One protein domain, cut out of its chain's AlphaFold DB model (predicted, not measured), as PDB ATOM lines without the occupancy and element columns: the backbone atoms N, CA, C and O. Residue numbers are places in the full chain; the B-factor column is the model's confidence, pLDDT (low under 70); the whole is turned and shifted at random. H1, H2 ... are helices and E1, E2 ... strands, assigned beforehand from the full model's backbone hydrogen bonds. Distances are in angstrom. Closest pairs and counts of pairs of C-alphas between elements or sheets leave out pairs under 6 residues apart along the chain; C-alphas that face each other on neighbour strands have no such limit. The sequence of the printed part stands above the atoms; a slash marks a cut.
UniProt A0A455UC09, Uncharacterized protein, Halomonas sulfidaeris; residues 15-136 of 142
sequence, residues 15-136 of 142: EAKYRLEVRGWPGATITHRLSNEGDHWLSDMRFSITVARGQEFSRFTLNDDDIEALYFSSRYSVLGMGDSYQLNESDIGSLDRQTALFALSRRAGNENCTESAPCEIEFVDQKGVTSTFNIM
ATOM      1  N   GLU A  15     278.861 147.567 354.242       97.81
ATOM      2  CA  GLU A  15     280.025 148.183 353.615       97.81
ATOM      3  C   GLU A  15     279.780 148.265 352.105       97.81
ATOM      4  O   GLU A  15     279.441 147.270 351.464       97.81
ATOM      5  N   ALA A  16     279.943 149.455 351.537       95.38
ATOM      6  CA  ALA A  16     279.772 149.723 350.118       95.38
ATOM      7  C   ALA A  16     281.024 150.392 349.549       95.38
ATOM      8  O   ALA A  16     281.735 151.130 350.235       95.38
ATOM      9  N   LYS A  17     281.289 150.140 348.264       96.06
ATOM     10  CA  LYS A  17     282.384 150.770 347.524       96.06
ATOM     11  C   LYS A  17     281.825 151.522 346.330       96.06
ATOM     12  O   LYS A  17     281.208 150.921 345.455       96.06
ATOM     13  N   TYR A  18     282.078 152.822 346.288       91.81
ATOM     14  CA  TYR A  18     281.680 153.697 345.194       91.81
ATOM     15  C   TYR A  18     282.905 154.104 344.390       91.81
ATOM     16  O   TYR A  18     283.986 154.309 344.946       91.81
ATOM     17  N   ARG A  19     282.732 154.255 343.080       91.69
ATOM     18  CA  ARG A  19     283.756 154.829 342.214       91.69
ATOM     19  C   ARG A  19     283.387 156.274 341.913       91.69
ATOM     20  O   ARG A  19     282.354 156.533 341.307       91.69
ATOM     21  N   LEU A  20     284.229 157.197 342.353       86.44
ATOM     22  CA  LEU A  20     284.109 158.617 342.077       86.44
ATOM     23  C   LEU A  20     284.942 158.954 340.843       86.44
ATOM     24  O   LEU A  20     286.156 158.751 340.841       86.44
ATOM     25  N   GLU A  21     284.289 159.495 339.821       89.25
ATOM     26  CA  GLU A  21     284.929 160.000 338.608       89.25
ATOM     27  C   GLU A  21     284.644 161.499 338.495       89.25
ATOM     28  O   GLU A  21     283.495 161.922 338.379       89.25
ATOM     29  N   VAL A  22     285.699 162.310 338.543       84.38
ATOM     30  CA  VAL A  22     285.618 163.768 338.404       84.38
ATOM     31  C   VAL A  22     286.544 164.175 337.268       84.38
ATOM     32  O   VAL A  22     287.708 163.778 337.226       84.38
ATOM     33  N   ARG A  23     286.041 164.972 336.320       88.25
ATOM     34  CA  ARG A  23     286.837 165.411 335.167       88.25
ATOM     35  C   ARG A  23     288.110 166.120 335.648       88.25
ATOM     36  O   ARG A  23     288.038 167.098 336.382       88.25
ATOM     37  N   GLY A  24     289.266 165.650 335.176       85.12
ATOM     38  CA  GLY A  24     290.573 166.217 335.527       85.12
ATOM     39  C   GLY A  24     291.164 165.701 336.843       85.12
ATOM     40  O   GLY A  24     292.253 166.130 337.211       85.12
ATOM     41  N   TRP A  25     290.491 164.770 337.522       82.19
ATOM     42  CA  TRP A  25     290.975 164.110 338.730       82.19
ATOM     43  C   TRP A  25     291.131 162.604 338.508       82.19
ATOM     44  O   TRP A  25     290.338 162.010 337.774       82.19
ATOM     45  N   PRO A  26     292.131 161.953 339.133       84.44
ATOM     46  CA  PRO A  26     292.185 160.501 339.157       84.44
ATOM     47  C   PRO A  26     290.911 159.949 339.792       84.44
ATOM     48  O   PRO A  26     290.503 160.419 340.857       84.44
ATOM     49  N   GLY A  27     290.318 158.936 339.160       88.00
ATOM     50  CA  GLY A  27     289.204 158.212 339.757       88.00
ATOM     51  C   GLY A  27     289.577 157.710 341.154       88.00
ATOM     52  O   GLY A  27     290.696 157.236 341.379       88.00
ATOM     53  N   ALA A  28     288.649 157.828 342.097       89.56
ATOM     54  CA  ALA A  28     288.856 157.445 343.488       89.56
ATOM     55  C   ALA A  28     287.819 156.406 343.914       89.56
ATOM     56  O   ALA A  28     286.643 156.510 343.575       89.56
ATOM     57  N   THR A  29     288.243 155.414 344.693       93.50
ATOM     58  CA  THR A  29     287.306 154.502 345.352       93.50
ATOM     59  C   THR A  29     286.969 155.055 346.728       93.50
ATOM     60  O   THR A  29     287.860 155.228 347.562       93.50
ATOM     61  N   ILE A  30     285.684 155.302 346.964       94.75
ATOM     62  CA  ILE A  30     285.141 155.630 348.278       94.75
ATOM     63  C   ILE A  30     284.678 154.326 348.921       94.75
ATOM     64  O   ILE A  30     283.902 153.587 348.322       94.75
ATOM     65  N   THR A  31     285.145 154.039 350.129       97.56
ATOM     66  CA  THR A  31     284.589 152.983 350.983       97.56
ATOM     67  C   THR A  31     283.674 153.640 352.000       97.56
ATOM     68  O   THR A  31     284.109 154.546 352.707       97.56
ATOM     69  N   HIS A  32     282.422 153.204 352.056       97.50
ATOM     70  CA  HIS A  32     281.429 153.663 353.015       97.50
ATOM     71  C   HIS A  32     281.021 152.500 353.900       97.50
ATOM     72  O   HIS A  32     280.617 151.454 353.399       97.50
ATOM     73  N   ARG A  33     281.118 152.691 355.208       98.25
ATOM     74  CA  ARG A  33     280.636 151.752 356.205       98.25
ATOM     75  C   ARG A  33     279.548 152.412 357.037       98.25
ATOM     76  O   ARG A  33     279.779 153.477 357.603       98.25
ATOM     77  N   LEU A  34     278.407 151.741 357.132       98.19
ATOM     78  CA  LEU A  34     277.354 152.043 358.090       98.19
ATOM     79  C   LEU A  34     277.339 150.927 359.139       98.19
ATOM     80  O   LEU A  34     277.248 149.749 358.789       98.19
ATOM     81  N   SER A  35     277.434 151.277 360.418       98.06
ATOM     82  CA  SER A  35     277.358 150.314 361.523       98.06
ATOM     83  C   SER A  35     276.470 150.814 362.650       98.06
ATOM     84  O   SER A  35     276.390 152.015 362.882       98.06
ATOM     85  N   ASN A  36     275.839 149.886 363.365       96.69
ATOM     86  CA  ASN A  36     275.078 150.159 364.577       96.69
ATOM     87  C   ASN A  36     275.907 149.735 365.803       96.69
ATOM     88  O   ASN A  36     276.468 148.636 365.818       96.69
ATOM     89  N   GLU A  37     275.991 150.608 366.803       94.06
ATOM     90  CA  GLU A  37     276.663 150.387 368.089       94.06
ATOM     91  C   GLU A  37     275.669 150.550 369.252       94.06
ATOM     92  O   GLU A  37     275.859 151.363 370.157       94.06
ATOM     93  N   GLY A  38     274.577 149.783 369.215       90.12
ATOM     94  CA  GLY A  38     273.498 149.856 370.199       90.12
ATOM     95  C   GLY A  38     272.578 151.034 369.901       90.12
ATOM     96  O   GLY A  38     271.821 150.997 368.933       90.12
ATOM     97  N   ASP A  39     272.683 152.091 370.704       91.06
ATOM     98  CA  ASP A  39     271.807 153.271 370.620       91.06
ATOM     99  C   ASP A  39     272.239 154.277 369.539       91.06
ATOM    100  O   ASP A  39     271.589 155.299 369.322       91.06
ATOM    101  N   HIS A  40     273.352 154.006 368.852       96.31
ATOM    102  CA  HIS A  40     273.941 154.921 367.880       96.31
ATOM    103  C   HIS A  40     274.252 154.230 366.560       96.31
ATOM    104  O   HIS A  40     274.684 153.076 366.510       96.31
ATOM    105  N   TRP A  41     274.125 154.994 365.486       98.06
ATOM    106  CA  TRP A  41     274.600 154.648 364.159       98.06
ATOM    107  C   TRP A  41     275.859 155.435 363.829       98.06
ATOM    108  O   TRP A  41     275.972 156.619 364.144       98.06
ATOM    109  N   LEU A  42     276.804 154.763 363.176       98.50
ATOM    110  CA  LEU A  42     278.051 155.333 362.690       98.50
ATOM    111  C   LEU A  42     278.100 155.242 361.170       98.50
ATOM    112  O   LEU A  42     277.990 154.145 360.617       98.50
ATOM    113  N   SER A  43     278.327 156.372 360.506       98.31
ATOM    114  CA  SER A  43     278.588 156.442 359.069       98.31
ATOM    115  C   SER A  43     280.018 156.916 358.833       98.31
ATOM    116  O   SER A  43     280.375 158.029 359.206       98.31
ATOM    117  N   ASP A  44     280.840 156.072 358.210       98.38
ATOM    118  CA  ASP A  44     282.250 156.337 357.923       98.38
ATOM    119  C   ASP A  44     282.516 156.218 356.421       98.38
ATOM    120  O   ASP A  44     282.430 155.129 355.846       98.38
ATOM    121  N   MET A  45     282.842 157.336 355.775       97.75
ATOM    122  CA  MET A  45     283.186 157.412 354.358       97.75
ATOM    123  C   MET A  45     284.645 157.796 354.182       97.75
ATOM    124  O   MET A  45     285.077 158.858 354.613       97.75
ATOM    125  N   ARG A  46     285.415 156.956 353.487       97.12
ATOM    126  CA  ARG A  46     286.857 157.140 353.281       97.12
ATOM    127  C   ARG A  46     287.223 157.005 351.820       97.12
ATOM    128  O   ARG A  46     286.742 156.103 351.142       97.12
ATOM    129  N   PHE A  47     288.167 157.813 351.358       93.94
ATOM    130  CA  PHE A  47     288.858 157.575 350.097       93.94
ATOM    131  C   PHE A  47     290.353 157.851 350.241       93.94
ATOM    132  O   PHE A  47     290.791 158.662 351.060       93.94
ATOM    133  N   SER A  48     291.152 157.179 349.421       90.31
ATOM    134  CA  SER A  48     292.588 157.423 349.336       90.31
ATOM    135  C   SER A  48     293.074 157.130 347.924       90.31
ATOM    136  O   SER A  48     292.881 156.035 347.407       90.31
ATOM    137  N   ILE A  49     293.761 158.100 347.337       88.56
ATOM    138  CA  ILE A  49     294.548 157.981 346.107       88.56
ATOM    139  C   ILE A  49     295.985 158.441 346.396       88.56
ATOM    140  O   ILE A  49     296.286 158.903 347.496       88.56
ATOM    141  N   THR A  50     296.892 158.332 345.422       87.56
ATOM    142  CA  THR A  50     298.319 158.669 345.606       87.56
ATOM    143  C   THR A  50     298.537 160.073 346.172       87.56
ATOM    144  O   THR A  50     299.380 160.264 347.044       87.56
ATOM    145  N   VAL A  51     297.769 161.051 345.686       88.38
ATOM    146  CA  VAL A  51     297.969 162.474 345.994       88.38
ATOM    147  C   VAL A  51     296.949 163.046 346.969       88.38
ATOM    148  O   VAL A  51     297.138 164.172 347.409       88.38
ATOM    149  N   ALA A  52     295.881 162.321 347.301       91.31
ATOM    150  CA  ALA A  52     294.797 162.850 348.117       91.31
ATOM    151  C   ALA A  52     294.145 161.771 348.977       91.31
ATOM    152  O   ALA A  52     293.997 160.625 348.553       91.31
ATOM    153  N   ARG A  53     293.728 162.149 350.181       94.06
ATOM    154  CA  ARG A  53     292.969 161.292 351.095       94.06
ATOM    155  C   ARG A  53     291.875 162.107 351.746       94.06
ATOM    156  O   ARG A  53     292.087 163.285 352.026       94.06
ATOM    157  N   GLY A  54     290.758 161.467 352.042       95.25
ATOM    158  CA  GLY A  54     289.692 162.083 352.809       95.25
ATOM    159  C   GLY A  54     288.941 161.063 353.638       95.25
ATOM    160  O   GLY A  54     288.867 159.883 353.286       95.25
ATOM    161  N   GLN A  55     288.402 161.536 354.750       97.25
ATOM    162  CA  GLN A  55     287.478 160.792 355.575       97.25
ATOM    163  C   GLN A  55     286.418 161.731 356.121       97.25
ATOM    164  O   GLN A  55     286.745 162.801 356.631       97.25
ATOM    165  N   GLU A  56     285.182 161.259 356.096       97.81
ATOM    166  CA  GLU A  56     284.105 161.792 356.906       97.81
ATOM    167  C   GLU A  56     283.532 160.719 357.802       97.81
ATOM    168  O   GLU A  56     283.440 159.551 357.430       97.81
ATOM    169  N   PHE A  57     283.175 161.139 359.003       98.38
ATOM    170  CA  PHE A  57     282.614 160.284 360.020       98.38
ATOM    171  C   PHE A  57     281.486 161.029 360.716       98.38
ATOM    172  O   PHE A  57     281.689 162.163 361.151       98.38
ATOM    173  N   SER A  58     280.341 160.373 360.855       98.56
ATOM    174  CA  SER A  58     279.207 160.858 361.636       98.56
ATOM    175  C   SER A  58     278.728 159.801 362.623       98.56
ATOM    176  O   SER A  58     278.798 158.599 362.343       98.56
ATOM    177  N   ARG A  59     278.239 160.274 363.771       98.50
ATOM    178  CA  ARG A  59     277.483 159.503 364.756       98.50
ATOM    179  C   ARG A  59     276.119 160.155 364.946       98.50
ATOM    180  O   ARG A  59     276.055 161.350 365.225       98.50
ATOM    181  N   PHE A  60     275.059 159.364 364.877       98.25
ATOM    182  CA  PHE A  60     273.682 159.836 365.016       98.25
ATOM    183  C   PHE A  60     272.797 158.797 365.717       98.25
ATOM    184  O   PHE A  60     273.157 157.618 365.773       98.25
ATOM    185  N   THR A  61     271.658 159.219 366.259       97.06
ATOM    186  CA  THR A  61     270.601 158.314 366.742       97.06
ATOM    187  C   THR A  61     269.526 158.143 365.672       97.06
ATOM    188  O   THR A  61     269.408 158.946 364.744       97.06
ATOM    189  N   LEU A  62     268.761 157.058 365.781       93.75
ATOM    190  CA  LEU A  62     267.576 156.820 364.968       93.75
ATOM    191  C   LEU A  62     266.468 156.305 365.885       93.75
ATOM    192  O   LEU A  62     266.591 155.200 366.413       93.75
ATOM    193  N   ASN A  63     265.404 157.089 366.037       88.50
ATOM    194  CA  ASN A  63     264.204 156.724 366.784       88.50
ATOM    195  C   ASN A  63     263.005 156.777 365.834       88.50
ATOM    196  O   ASN A  63     262.531 157.860 365.496       88.50
ATOM    197  N   ASP A  64     262.532 155.614 365.387       83.19
ATOM    198  CA  ASP A  64     261.556 155.481 364.298       83.19
ATOM    199  C   ASP A  64     262.023 156.211 363.023       83.19
ATOM    200  O   ASP A  64     262.857 155.700 362.273       83.19
ATOM    201  N   ASP A  65     261.513 157.424 362.797       80.12
ATOM    202  CA  ASP A  65     261.881 158.285 361.674       80.12
ATOM    203  C   ASP A  65     262.650 159.544 362.067       80.12
ATOM    204  O   ASP A  65     263.120 160.268 361.186       80.12
ATOM    205  N   ASP A  66     262.822 159.772 363.366       89.62
ATOM    206  CA  ASP A  66     263.592 160.887 363.882       89.62
ATOM    207  C   ASP A  66     265.084 160.545 363.888       89.62
ATOM    208  O   ASP A  66     265.500 159.482 364.363       89.62
ATOM    209  N   ILE A  67     265.886 161.435 363.308       94.62
ATOM    210  CA  ILE A  67     267.326 161.254 363.133       94.62
ATOM    211  C   ILE A  67     268.021 162.464 363.733       94.62
ATOM    212  O   ILE A  67     267.874 163.576 363.229       94.62
ATOM    213  N   GLU A  68     268.840 162.229 364.751       96.75
ATOM    214  CA  GLU A  68     269.567 163.281 365.453       96.75
ATOM    215  C   GLU A  68     271.072 163.093 365.272       96.75
ATOM    216  O   GLU A  68     271.641 162.061 365.639       96.75
ATOM    217  N   ALA A  69     271.729 164.088 364.679       97.81
ATOM    218  CA  ALA A  69     273.171 164.087 364.478       97.81
ATOM    219  C   ALA A  69     273.893 164.533 365.760       97.81
ATOM    220  O   ALA A  69     273.691 165.637 366.252       97.81
ATOM    221  N   LEU A  70     274.772 163.679 366.283       97.81
ATOM    222  CA  LEU A  70     275.438 163.896 367.574       97.81
ATOM    223  C   LEU A  70     276.898 164.325 367.437       97.81
ATOM    224  O   LEU A  70     277.489 164.879 368.365       97.81
ATOM    225  N   TYR A  71     277.538 163.955 366.329       98.38
ATOM    226  CA  TYR A  71     278.938 164.263 366.082       98.38
ATOM    227  C   TYR A  71     279.267 164.105 364.608       98.38
ATOM    228  O   TYR A  71     278.935 163.086 364.004       98.38
ATOM    229  N   PHE A  72     280.043 165.047 364.087       98.56
ATOM    230  CA  PHE A  72     280.610 164.980 362.753       98.56
ATOM    231  C   PHE A  72     282.100 165.304 362.780       98.56
ATOM    232  O   PHE A  72     282.561 166.200 363.488       98.56
ATOM    233  N   SER A  73     282.871 164.603 361.954       98.50
ATOM    234  CA  SER A  73     284.239 164.999 361.647       98.50
ATOM    235  C   SER A  73     284.572 164.772 360.188       98.50
ATOM    236  O   SER A  73     284.208 163.754 359.602       98.50
ATOM    237  N   SER A  74     285.320 165.712 359.626       97.88
ATOM    238  CA  SER A  74     285.820 165.647 358.260       97.88
ATOM    239  C   SER A  74     287.298 165.976 358.258       97.88
ATOM    240  O   SER A  74     287.759 166.885 358.949       97.88
ATOM    241  N   ARG A  75     288.070 165.214 357.498       97.19
ATOM    242  CA  ARG A  75     289.499 165.445 357.317       97.19
ATOM    243  C   ARG A  75     289.879 165.126 355.893       97.19
ATOM    244  O   ARG A  75     289.517 164.072 355.373       97.19
ATOM    245  N   TYR A  76     290.648 166.009 355.276       94.06
ATOM    246  CA  TYR A  76     291.192 165.789 353.944       94.06
ATOM    247  C   TYR A  76     292.653 166.201 353.896       94.06
ATOM    248  O   TYR A  76     293.112 167.020 354.682       94.06
ATOM    249  N   SER A  77     293.393 165.629 352.954       94.31
ATOM    250  CA  SER A  77     294.753 166.052 352.637       94.31
ATOM    251  C   SER A  77     295.021 165.877 351.150       94.31
ATOM    252  O   SER A  77     294.579 164.896 350.553       94.31
ATOM    253  N   VAL A  78     295.762 166.812 350.563       91.81
ATOM    254  CA  VAL A  78     296.250 166.790 349.185       91.81
ATOM    255  C   VAL A  78     297.739 167.113 349.212       91.81
ATOM    256  O   VAL A  78     298.150 168.115 349.788       91.81
ATOM    257  N   LEU A  79     298.568 166.234 348.645       90.62
ATOM    258  CA  LEU A  79     300.034 166.343 348.659       90.62
ATOM    259  C   LEU A  79     300.617 166.578 350.069       90.62
ATOM    260  O   LEU A  79     301.638 167.236 350.234       90.62
ATOM    261  N   GLY A  80     299.956 166.030 351.092       88.62
ATOM    262  CA  GLY A  80     300.361 166.158 352.495       88.62
ATOM    263  C   GLY A  80     299.879 167.427 353.207       88.62
ATOM    264  O   GLY A  80     300.094 167.536 354.408       88.62
ATOM    265  N   MET A  81     299.200 168.348 352.520       93.75
ATOM    266  CA  MET A  81     298.588 169.543 353.116       93.75
ATOM    267  C   MET A  81     297.082 169.342 353.258       93.75
ATOM    268  O   MET A  81     296.445 168.825 352.341       93.75
ATOM    269  N   GLY A  82     296.495 169.719 354.388       93.81
ATOM    270  CA  GLY A  82     295.097 169.417 354.653       93.81
ATOM    271  C   GLY A  82     294.570 170.041 355.929       93.81
ATOM    272  O   GLY A  82     295.344 170.559 356.729       93.81
ATOM    273  N   ASP A  83     293.260 169.928 356.104       96.56
ATOM    274  CA  ASP A  83     292.537 170.447 357.257       96.56
ATOM    275  C   ASP A  83     291.702 169.340 357.903       96.56
ATOM    276  O   ASP A  83     291.354 168.327 357.280       96.56
ATOM    277  N   SER A  84     291.354 169.562 359.166       97.12
ATOM    278  CA  SER A  84     290.411 168.741 359.915       97.12
ATOM    279  C   SER A  84     289.362 169.623 360.569       97.12
ATOM    280  O   SER A  84     289.692 170.671 361.120       97.12
ATOM    281  N   TYR A  85     288.126 169.150 360.554       97.81
ATOM    282  CA  TYR A  85     286.957 169.819 361.100       97.81
ATOM    283  C   TYR A  85     286.203 168.859 362.010       97.81
ATOM    284  O   TYR A  85     286.172 167.648 361.759       97.81
ATOM    285  N   GLN A  86     285.599 169.405 363.058       98.19
ATOM    286  CA  GLN A  86     284.777 168.672 364.010       98.19
ATOM    287  C   GLN A  86     283.585 169.539 364.395       98.19
ATOM    288  O   GLN A  86     283.753 170.737 364.617       98.19
ATOM    289  N   LEU A  87     282.418 168.913 364.484       98.31
ATOM    290  CA  LEU A  87     281.192 169.498 365.006       98.31
ATOM    291  C   LEU A  87     280.652 168.556 366.078       98.31
ATOM    292  O   LEU A  87     280.557 167.345 365.849       98.31
ATOM    293  N   ASN A  88     280.324 169.102 367.242       98.00
ATOM    294  CA  ASN A  88     279.582 168.374 368.265       98.00
ATOM    295  C   ASN A  88     278.085 168.635 368.091       98.00
ATOM    296  O   ASN A  88     277.693 169.525 367.346       98.00
ATOM    297  N   GLU A  89     277.258 167.902 368.824       96.06
ATOM    298  CA  GLU A  89     275.798 168.060 368.856       96.06
ATOM    299  C   GLU A  89     275.346 169.529 368.962       96.06
ATOM    300  O   GLU A  89     274.523 169.984 368.178       96.06
ATOM    301  N   SER A  90     275.966 170.328 369.842       95.38
ATOM    302  CA  SER A  90     275.638 171.756 369.996       95.38
ATOM    303  C   SER A  90     275.943 172.620 368.768       95.38
ATOM    304  O   SER A  90     275.391 173.712 368.636       95.38
ATOM    305  N   ASP A  91     276.851 172.161 367.907       95.31
ATOM    306  CA  ASP A  91     277.264 172.840 366.678       95.31
ATOM    307  C   ASP A  91     276.426 172.375 365.469       95.31
ATOM    308  O   ASP A  91     276.514 172.961 364.388       95.31
ATOM    309  N   ILE A  92     275.612 171.325 365.639       96.38
ATOM    310  CA  ILE A  92     274.775 170.725 364.599       96.38
ATOM    311  C   ILE A  92     273.319 171.130 364.846       96.38
ATOM    312  O   ILE A  92     272.561 170.457 365.531       96.38
ATOM    313  N   GLY A  93     272.904 172.256 364.261       89.81
ATOM    314  CA  GLY A  93     271.529 172.760 364.402       89.81
ATOM    315  C   GLY A  93     270.461 171.975 363.622       89.81
ATOM    316  O   GLY A  93     269.281 172.306 363.714       89.81
ATOM    317  N   SER A  94     270.864 170.990 362.817       94.50
ATOM    318  CA  SER A  94     269.970 170.123 362.040       94.50
ATOM    319  C   SER A  94     270.602 168.738 361.836       94.50
ATOM    320  O   SER A  94     270.743 167.976 362.784       94.50
ATOM    321  N   LEU A  95     271.016 168.406 360.616       97.31
ATOM    322  CA  LEU A  95     271.759 167.192 360.287       97.31
ATOM    323  C   LEU A  95     273.183 167.570 359.896       97.31
ATOM    324  O   LEU A  95     273.393 168.619 359.292       97.31
ATOM    325  N   ASP A  96     274.158 166.704 360.151       97.88
ATOM    326  CA  ASP A  96     275.431 166.798 359.440       97.88
ATOM    327  C   ASP A  96     275.330 166.176 358.038       97.88
ATOM    328  O   ASP A  96     274.359 165.499 357.687       97.88
ATOM    329  N   ARG A  97     276.356 166.401 357.216       96.38
ATOM    330  CA  ARG A  97     276.384 165.958 355.818       96.38
ATOM    331  C   ARG A  97     276.183 164.447 355.638       96.38
ATOM    332  O   ARG A  97     275.491 164.037 354.707       96.38
ATOM    333  N   GLN A  98     276.776 163.617 356.495       96.94
ATOM    334  CA  GLN A  98     276.672 162.157 356.410       96.94
ATOM    335  C   GLN A  98     275.307 161.683 356.918       96.94
ATOM    336  O   GLN A  98     274.680 160.829 356.287       96.94
ATOM    337  N   THR A  99     274.810 162.271 358.009       97.50
ATOM    338  CA  THR A  99     273.460 161.987 358.515       97.50
ATOM    339  C   THR A  99     272.387 162.381 357.501       97.50
ATOM    340  O   THR A  99     271.434 161.634 357.299       97.50
ATOM    341  N   ALA A 100     272.562 163.494 356.784       96.38
ATOM    342  CA  ALA A 100     271.664 163.904 355.708       96.38
ATOM    343  C   ALA A 100     271.652 162.903 354.543       96.38
ATOM    344  O   ALA A 100     270.584 162.550 354.042       96.38
ATOM    345  N   LEU A 101     272.815 162.378 354.138       93.12
ATOM    346  CA  LEU A 101     272.890 161.312 353.131       93.12
ATOM    347  C   LEU A 101     272.192 160.028 353.601       93.12
ATOM    348  O   LEU A 101     271.493 159.385 352.816       93.12
ATOM    349  N   PHE A 102     272.338 159.671 354.877       94.19
ATOM    350  CA  PHE A 102     271.611 158.551 355.467       94.19
ATOM    351  C   PHE A 102     270.093 158.794 355.453       94.19
ATOM    352  O   PHE A 102     269.347 157.951 354.952       94.19
ATOM    353  N   ALA A 103     269.630 159.962 355.901       92.88
ATOM    354  CA  ALA A 103     268.218 160.335 355.883       92.88
ATOM    355  C   ALA A 103     267.626 160.290 354.462       92.88
ATOM    356  O   ALA A 103     266.554 159.722 354.254       92.88
ATOM    357  N   LEU A 104     268.354 160.807 353.467       90.38
ATOM    358  CA  LEU A 104     267.991 160.705 352.050       90.38
ATOM    359  C   LEU A 104     267.892 159.254 351.576       90.38
ATOM    360  O   LEU A 104     266.966 158.917 350.842       90.38
ATOM    361  N   SER A 105     268.815 158.386 351.997       87.50
ATOM    362  CA  SER A 105     268.792 156.973 351.608       87.50
ATOM    363  C   SER A 105     267.552 156.236 352.118       87.50
ATOM    364  O   SER A 105     267.036 155.378 351.410       87.50
ATOM    365  N   ARG A 106     267.018 156.611 353.290       87.38
ATOM    366  CA  ARG A 106     265.761 156.045 353.815       87.38
ATOM    367  C   ARG A 106     264.541 156.495 353.004       87.38
ATOM    368  O   ARG A 106     263.591 155.736 352.838       87.38
ATOM    369  N   ARG A 107     264.577 157.718 352.467       85.31
ATOM    370  CA  ARG A 107     263.521 158.279 351.600       85.31
ATOM    371  C   ARG A 107     263.584 157.731 350.172       85.31
ATOM    372  O   ARG A 107     262.559 157.668 349.487       85.31
ATOM    373  N   ALA A 108     264.772 157.313 349.728       77.88
ATOM    374  CA  ALA A 108     265.019 156.758 348.403       77.88
ATOM    375  C   ALA A 108     264.209 155.464 348.189       77.88
ATOM    376  O   ALA A 108     264.578 154.390 348.650       77.88
ATOM    377  N   GLY A 109     263.080 155.580 347.486       69.25
ATOM    378  CA  GLY A 109     262.134 154.484 347.237       69.25
ATOM    379  C   GLY A 109     260.683 154.867 347.523       69.25
ATOM    380  O   GLY A 109     259.794 154.430 346.793       69.25
ATOM    381  N   ASN A 110     260.472 155.753 348.499       76.12
ATOM    382  CA  ASN A 110     259.150 156.225 348.925       76.12
ATOM    383  C   ASN A 110     258.819 157.614 348.353       76.12
ATOM    384  O   ASN A 110     257.656 157.954 348.152       76.12
ATOM    385  N   GLU A 111     259.841 158.405 348.014       81.81
ATOM    386  CA  GLU A 111     259.673 159.719 347.390       81.81
ATOM    387  C   GLU A 111     259.903 159.686 345.868       81.81
ATOM    388  O   GLU A 111     260.727 158.932 345.342       81.81
ATOM    389  N   ASN A 112     259.164 160.531 345.142       81.38
ATOM    390  CA  ASN A 112     259.233 160.672 343.681       81.38
ATOM    391  C   ASN A 112     259.850 162.022 343.280       81.38
ATOM    392  O   ASN A 112     259.234 162.805 342.558       81.38
ATOM    393  N   CYS A 113     261.059 162.297 343.764       86.56
ATOM    394  CA  CYS A 113     261.808 163.511 343.437       86.56
ATOM    395  C   CYS A 113     262.228 163.497 341.960       86.56
ATOM    396  O   CYS A 113     262.882 162.547 341.515       86.56
ATOM    397  N   THR A 114     261.893 164.542 341.205       87.00
ATOM    398  CA  THR A 114     262.246 164.687 339.781       87.00
ATOM    399  C   THR A 114     263.188 165.865 339.563       87.00
ATOM    400  O   THR A 114     263.417 166.665 340.460       87.00
ATOM    401  N   GLU A 115     263.716 166.018 338.348       86.00
ATOM    402  CA  GLU A 115     264.535 167.183 337.991       86.00
ATOM    403  C   GLU A 115     263.770 168.506 338.158       86.00
ATOM    404  O   GLU A 115     264.326 169.494 338.625       86.00
ATOM    405  N   SER A 116     262.478 168.522 337.820       89.00
ATOM    406  CA  SER A 116     261.627 169.711 337.948       89.00
ATOM    407  C   SER A 116     261.082 169.938 339.363       89.00
ATOM    408  O   SER A 116     260.488 170.982 339.614       89.00
ATOM    409  N   ALA A 117     261.219 168.955 340.255       89.12
ATOM    410  CA  ALA A 117     260.779 169.002 341.647       89.12
ATOM    411  C   ALA A 117     261.730 168.143 342.506       89.12
ATOM    412  O   ALA A 117     261.378 167.009 342.865       89.12
ATOM    413  N   PRO A 118     262.963 168.627 342.761       90.00
ATOM    414  CA  PRO A 118     263.938 167.888 343.547       90.00
ATOM    415  C   PRO A 118     263.500 167.821 345.009       90.00
ATOM    416  O   PRO A 118     262.798 168.702 345.505       90.00
ATOM    417  N   CYS A 119     263.945 166.783 345.708       90.44
ATOM    418  CA  CYS A 119     263.809 166.741 347.152       90.44
ATOM    419  C   CYS A 119     264.949 167.522 347.779       90.44
ATOM    420  O   CYS A 119     266.121 167.338 347.429       90.44
ATOM    421  N   GLU A 120     264.575 168.388 348.706       91.75
ATOM    422  CA  GLU A 120     265.496 169.210 349.464       91.75
ATOM    423  C   GLU A 120     265.745 168.572 350.827       91.75
ATOM    424  O   GLU A 120     264.835 168.062 351.490       91.75
ATOM    425  N   ILE A 121     267.001 168.600 351.254       93.38
ATOM    426  CA  ILE A 121     267.356 168.316 352.639       93.38
ATOM    427  C   ILE A 121     268.402 169.320 353.097       93.38
ATOM    428  O   ILE A 121     269.421 169.532 352.433       93.38
ATOM    429  N   GLU A 122     268.123 169.955 354.227       95.81
ATOM    430  CA  GLU A 122     269.047 170.869 354.880       95.81
ATOM    431  C   GLU A 122     269.986 170.105 355.807       95.81
ATOM    432  O   GLU A 122     269.608 169.128 356.456       95.81
ATOM    433  N   PHE A 123     271.226 170.567 355.858       97.31
ATOM    434  CA  PHE A 123     272.272 170.041 356.720       97.31
ATOM    435  C   PHE A 123     273.283 171.150 357.019       97.31
ATOM    436  O   PHE A 123     273.302 172.176 356.343       97.31
ATOM    437  N   VAL A 124     274.145 170.965 358.010       97.56
ATOM    438  CA  VAL A 124     275.303 171.835 358.235       97.56
ATOM    439  C   VAL A 124     276.540 171.250 357.557       97.56
ATOM    440  O   VAL A 124     276.822 170.053 357.656       97.56
ATOM    441  N   ASP A 125     277.283 172.085 356.832       95.69
ATOM    442  CA  ASP A 125     278.559 171.698 356.232       95.69
ATOM    443  C   ASP A 125     279.638 171.459 357.301       95.69
ATOM    444  O   ASP A 125     279.416 171.646 358.495       95.69
ATOM    445  N   GLN A 126     280.853 171.087 356.889       94.38
ATOM    446  CA  GLN A 126     281.950 170.825 357.827       94.38
ATOM    447  C   GLN A 126     282.371 172.036 358.684       94.38
ATOM    448  O   GLN A 126     283.164 171.873 359.607       94.38
ATOM    449  N   LYS A 127     281.889 173.246 358.380       94.75
ATOM    450  CA  LYS A 127     282.130 174.478 359.143       94.75
ATOM    451  C   LYS A 127     280.923 174.889 359.994       94.75
ATOM    452  O   LYS A 127     280.970 175.959 360.598       94.75
ATOM    453  N   GLY A 128     279.866 174.078 360.040       95.12
ATOM    454  CA  GLY A 128     278.629 174.390 360.755       95.12
ATOM    455  C   GLY A 128     277.702 175.336 359.985       95.12
ATOM    456  O   GLY A 128     276.771 175.890 360.565       95.12
ATOM    457  N   VAL A 129     277.951 175.571 358.692       96.06
ATOM    458  CA  VAL A 129     277.143 176.483 357.875       96.06
ATOM    459  C   VAL A 129     276.014 175.712 357.207       96.06
ATOM    460  O   VAL A 129     276.254 174.716 356.521       96.06
ATOM    461  N   THR A 130     274.779 176.193 357.361       97.06
ATOM    462  CA  THR A 130     273.606 175.605 356.703       97.06
ATOM    463  C   THR A 130     273.804 175.518 355.192       97.06
ATOM    464  O   THR A 130     274.194 176.480 354.530       97.06
ATOM    465  N   SER A 131     273.526 174.339 354.662       96.81
ATOM    466  CA  SER A 131     273.649 173.939 353.269       96.81
ATOM    467  C   SER A 131     272.469 173.042 352.897       96.81
ATOM    468  O   SER A 131     271.795 172.485 353.762       96.81
ATOM    469  N   THR A 132     272.235 172.872 351.599       96.06
ATOM    470  CA  THR A 132     271.095 172.099 351.094       96.06
ATOM    471  C   THR A 132     271.553 171.131 350.014       96.06
ATOM    472  O   THR A 132     272.248 171.523 349.071       96.06
ATOM    473  N   PHE A 133     271.147 169.866 350.116       93.94
ATOM    474  CA  PHE A 133     271.192 168.949 348.980       93.94
ATOM    475  C   PHE A 133     269.896 169.060 348.184       93.94
ATOM    476  O   PHE A 133     268.812 169.023 348.753       93.94
ATOM    477  N   ASN A 134     270.033 169.127 346.861       91.50
ATOM    478  CA  ASN A 134     268.933 169.002 345.913       91.50
ATOM    479  C   ASN A 134     269.087 167.661 345.198       91.50
ATOM    480  O   ASN A 134     270.026 167.494 344.414       91.50
ATOM    481  N   ILE A 135     268.227 166.691 345.508       86.50
ATOM    482  CA  ILE A 135     268.360 165.316 345.010       86.50
ATOM    483  C   ILE A 135     267.175 164.944 344.123       86.50
ATOM    484  O   ILE A 135     266.012 165.160 344.458       86.50
ATOM    485  N   MET A 136     267.493 164.320 342.991       85.94
ATOM    486  CA  MET A 136     266.551 163.597 342.147       85.94
ATOM    487  C   MET A 136     266.851 162.103 342.255       85.94
ATOM    488  O   MET A 136     268.003 161.685 342.115       85.94
TER     489      MET A 136
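Overview. This is residues 15 to 136 of the 142 residues of an uncharacterized protein of Halomonas sulfidaeris (UniProt A0A455UC09). A twisted sheet of six strands, E1 to E6, makes a wall, with the one helix, H1, packed on one face; the small hairpin E7 and E8 packs beside H1, away from the strands of the wall. The printed part has 122 residues, with eight named strands and one named helix in the order E1 E2 E3 E4 E5 E6 H1 E7 E8. The large sheet has the order E1 - E2 - E3 - E4 - E5 - E6, the small one E7 - E8, both antiparallel, and the class is mostly strand. The whole is compact, with a radius of gyration of the C-alphas of 15.1 A, and spans 42 by 35 by 28 A.

Arrangement. E1, residues 15 to 20, is an edge strand and forms a hairpin with E2, residues 28 to 36; N 18 and O 30 are 2.8 A apart. E3, residues 41 to 48, is antiparallel to E2, with N 33 and O 44 at 2.8 A. E4, residues 52 to 63, follows beside E3, with N 45 and O 56 at 2.8 A. E5, residues 66 to 78, is antiparallel to E4, with N 57 and O 73 at 2.9 A, and bends by 57 degrees at residue 70. E6, residues 81 to 88, is the other edge strand, with N 74 and O 85 at 3.0 A. E1 to E6 form a meander, each strand the antiparallel neighbour of the one before. H1, residues 97 to 107, is on this sheet, giving two layers, a helix on one face of a sheet; its closest C-alphas to E4 are those of Gln 98 and Ser 58, 6.0 A apart. Every O i to N i+4 pair in H1 is within hydrogen-bond range. E7, residues 119 to 124, touches H1, the C-alphas of Phe 123 and Arg 97 being closest at 5.9 A. E8, residues 130 to 135, forms a hairpin with E7, with N 121 and O 133 at 3.1 A, and is near H1. E7 and E8 are apart from E1 to E6.

Along the chain. E1 begins at C-alpha 15, (280.025, 148.183, 353.615). From first to last C-alpha E2 measures 26.2 A, E3 23.5 A, E4 36.4 A, E5 36.3 A and E6 24.3 A. H1, 15.6 A long, begins at C-alpha 97, (276.384, 165.958, 355.818). E8 ends at C-alpha 135, (268.360, 165.316, 345.010).

Size, cuts and confidence. The C-alphas farthest apart are those of Asp 64 and Leu 79, 42.9 A. The printed part has no cut, and the link from H1 to E7, 11 residues, is long. The mean pLDDT of the printed part is 92.9, and residue 109 is under 70.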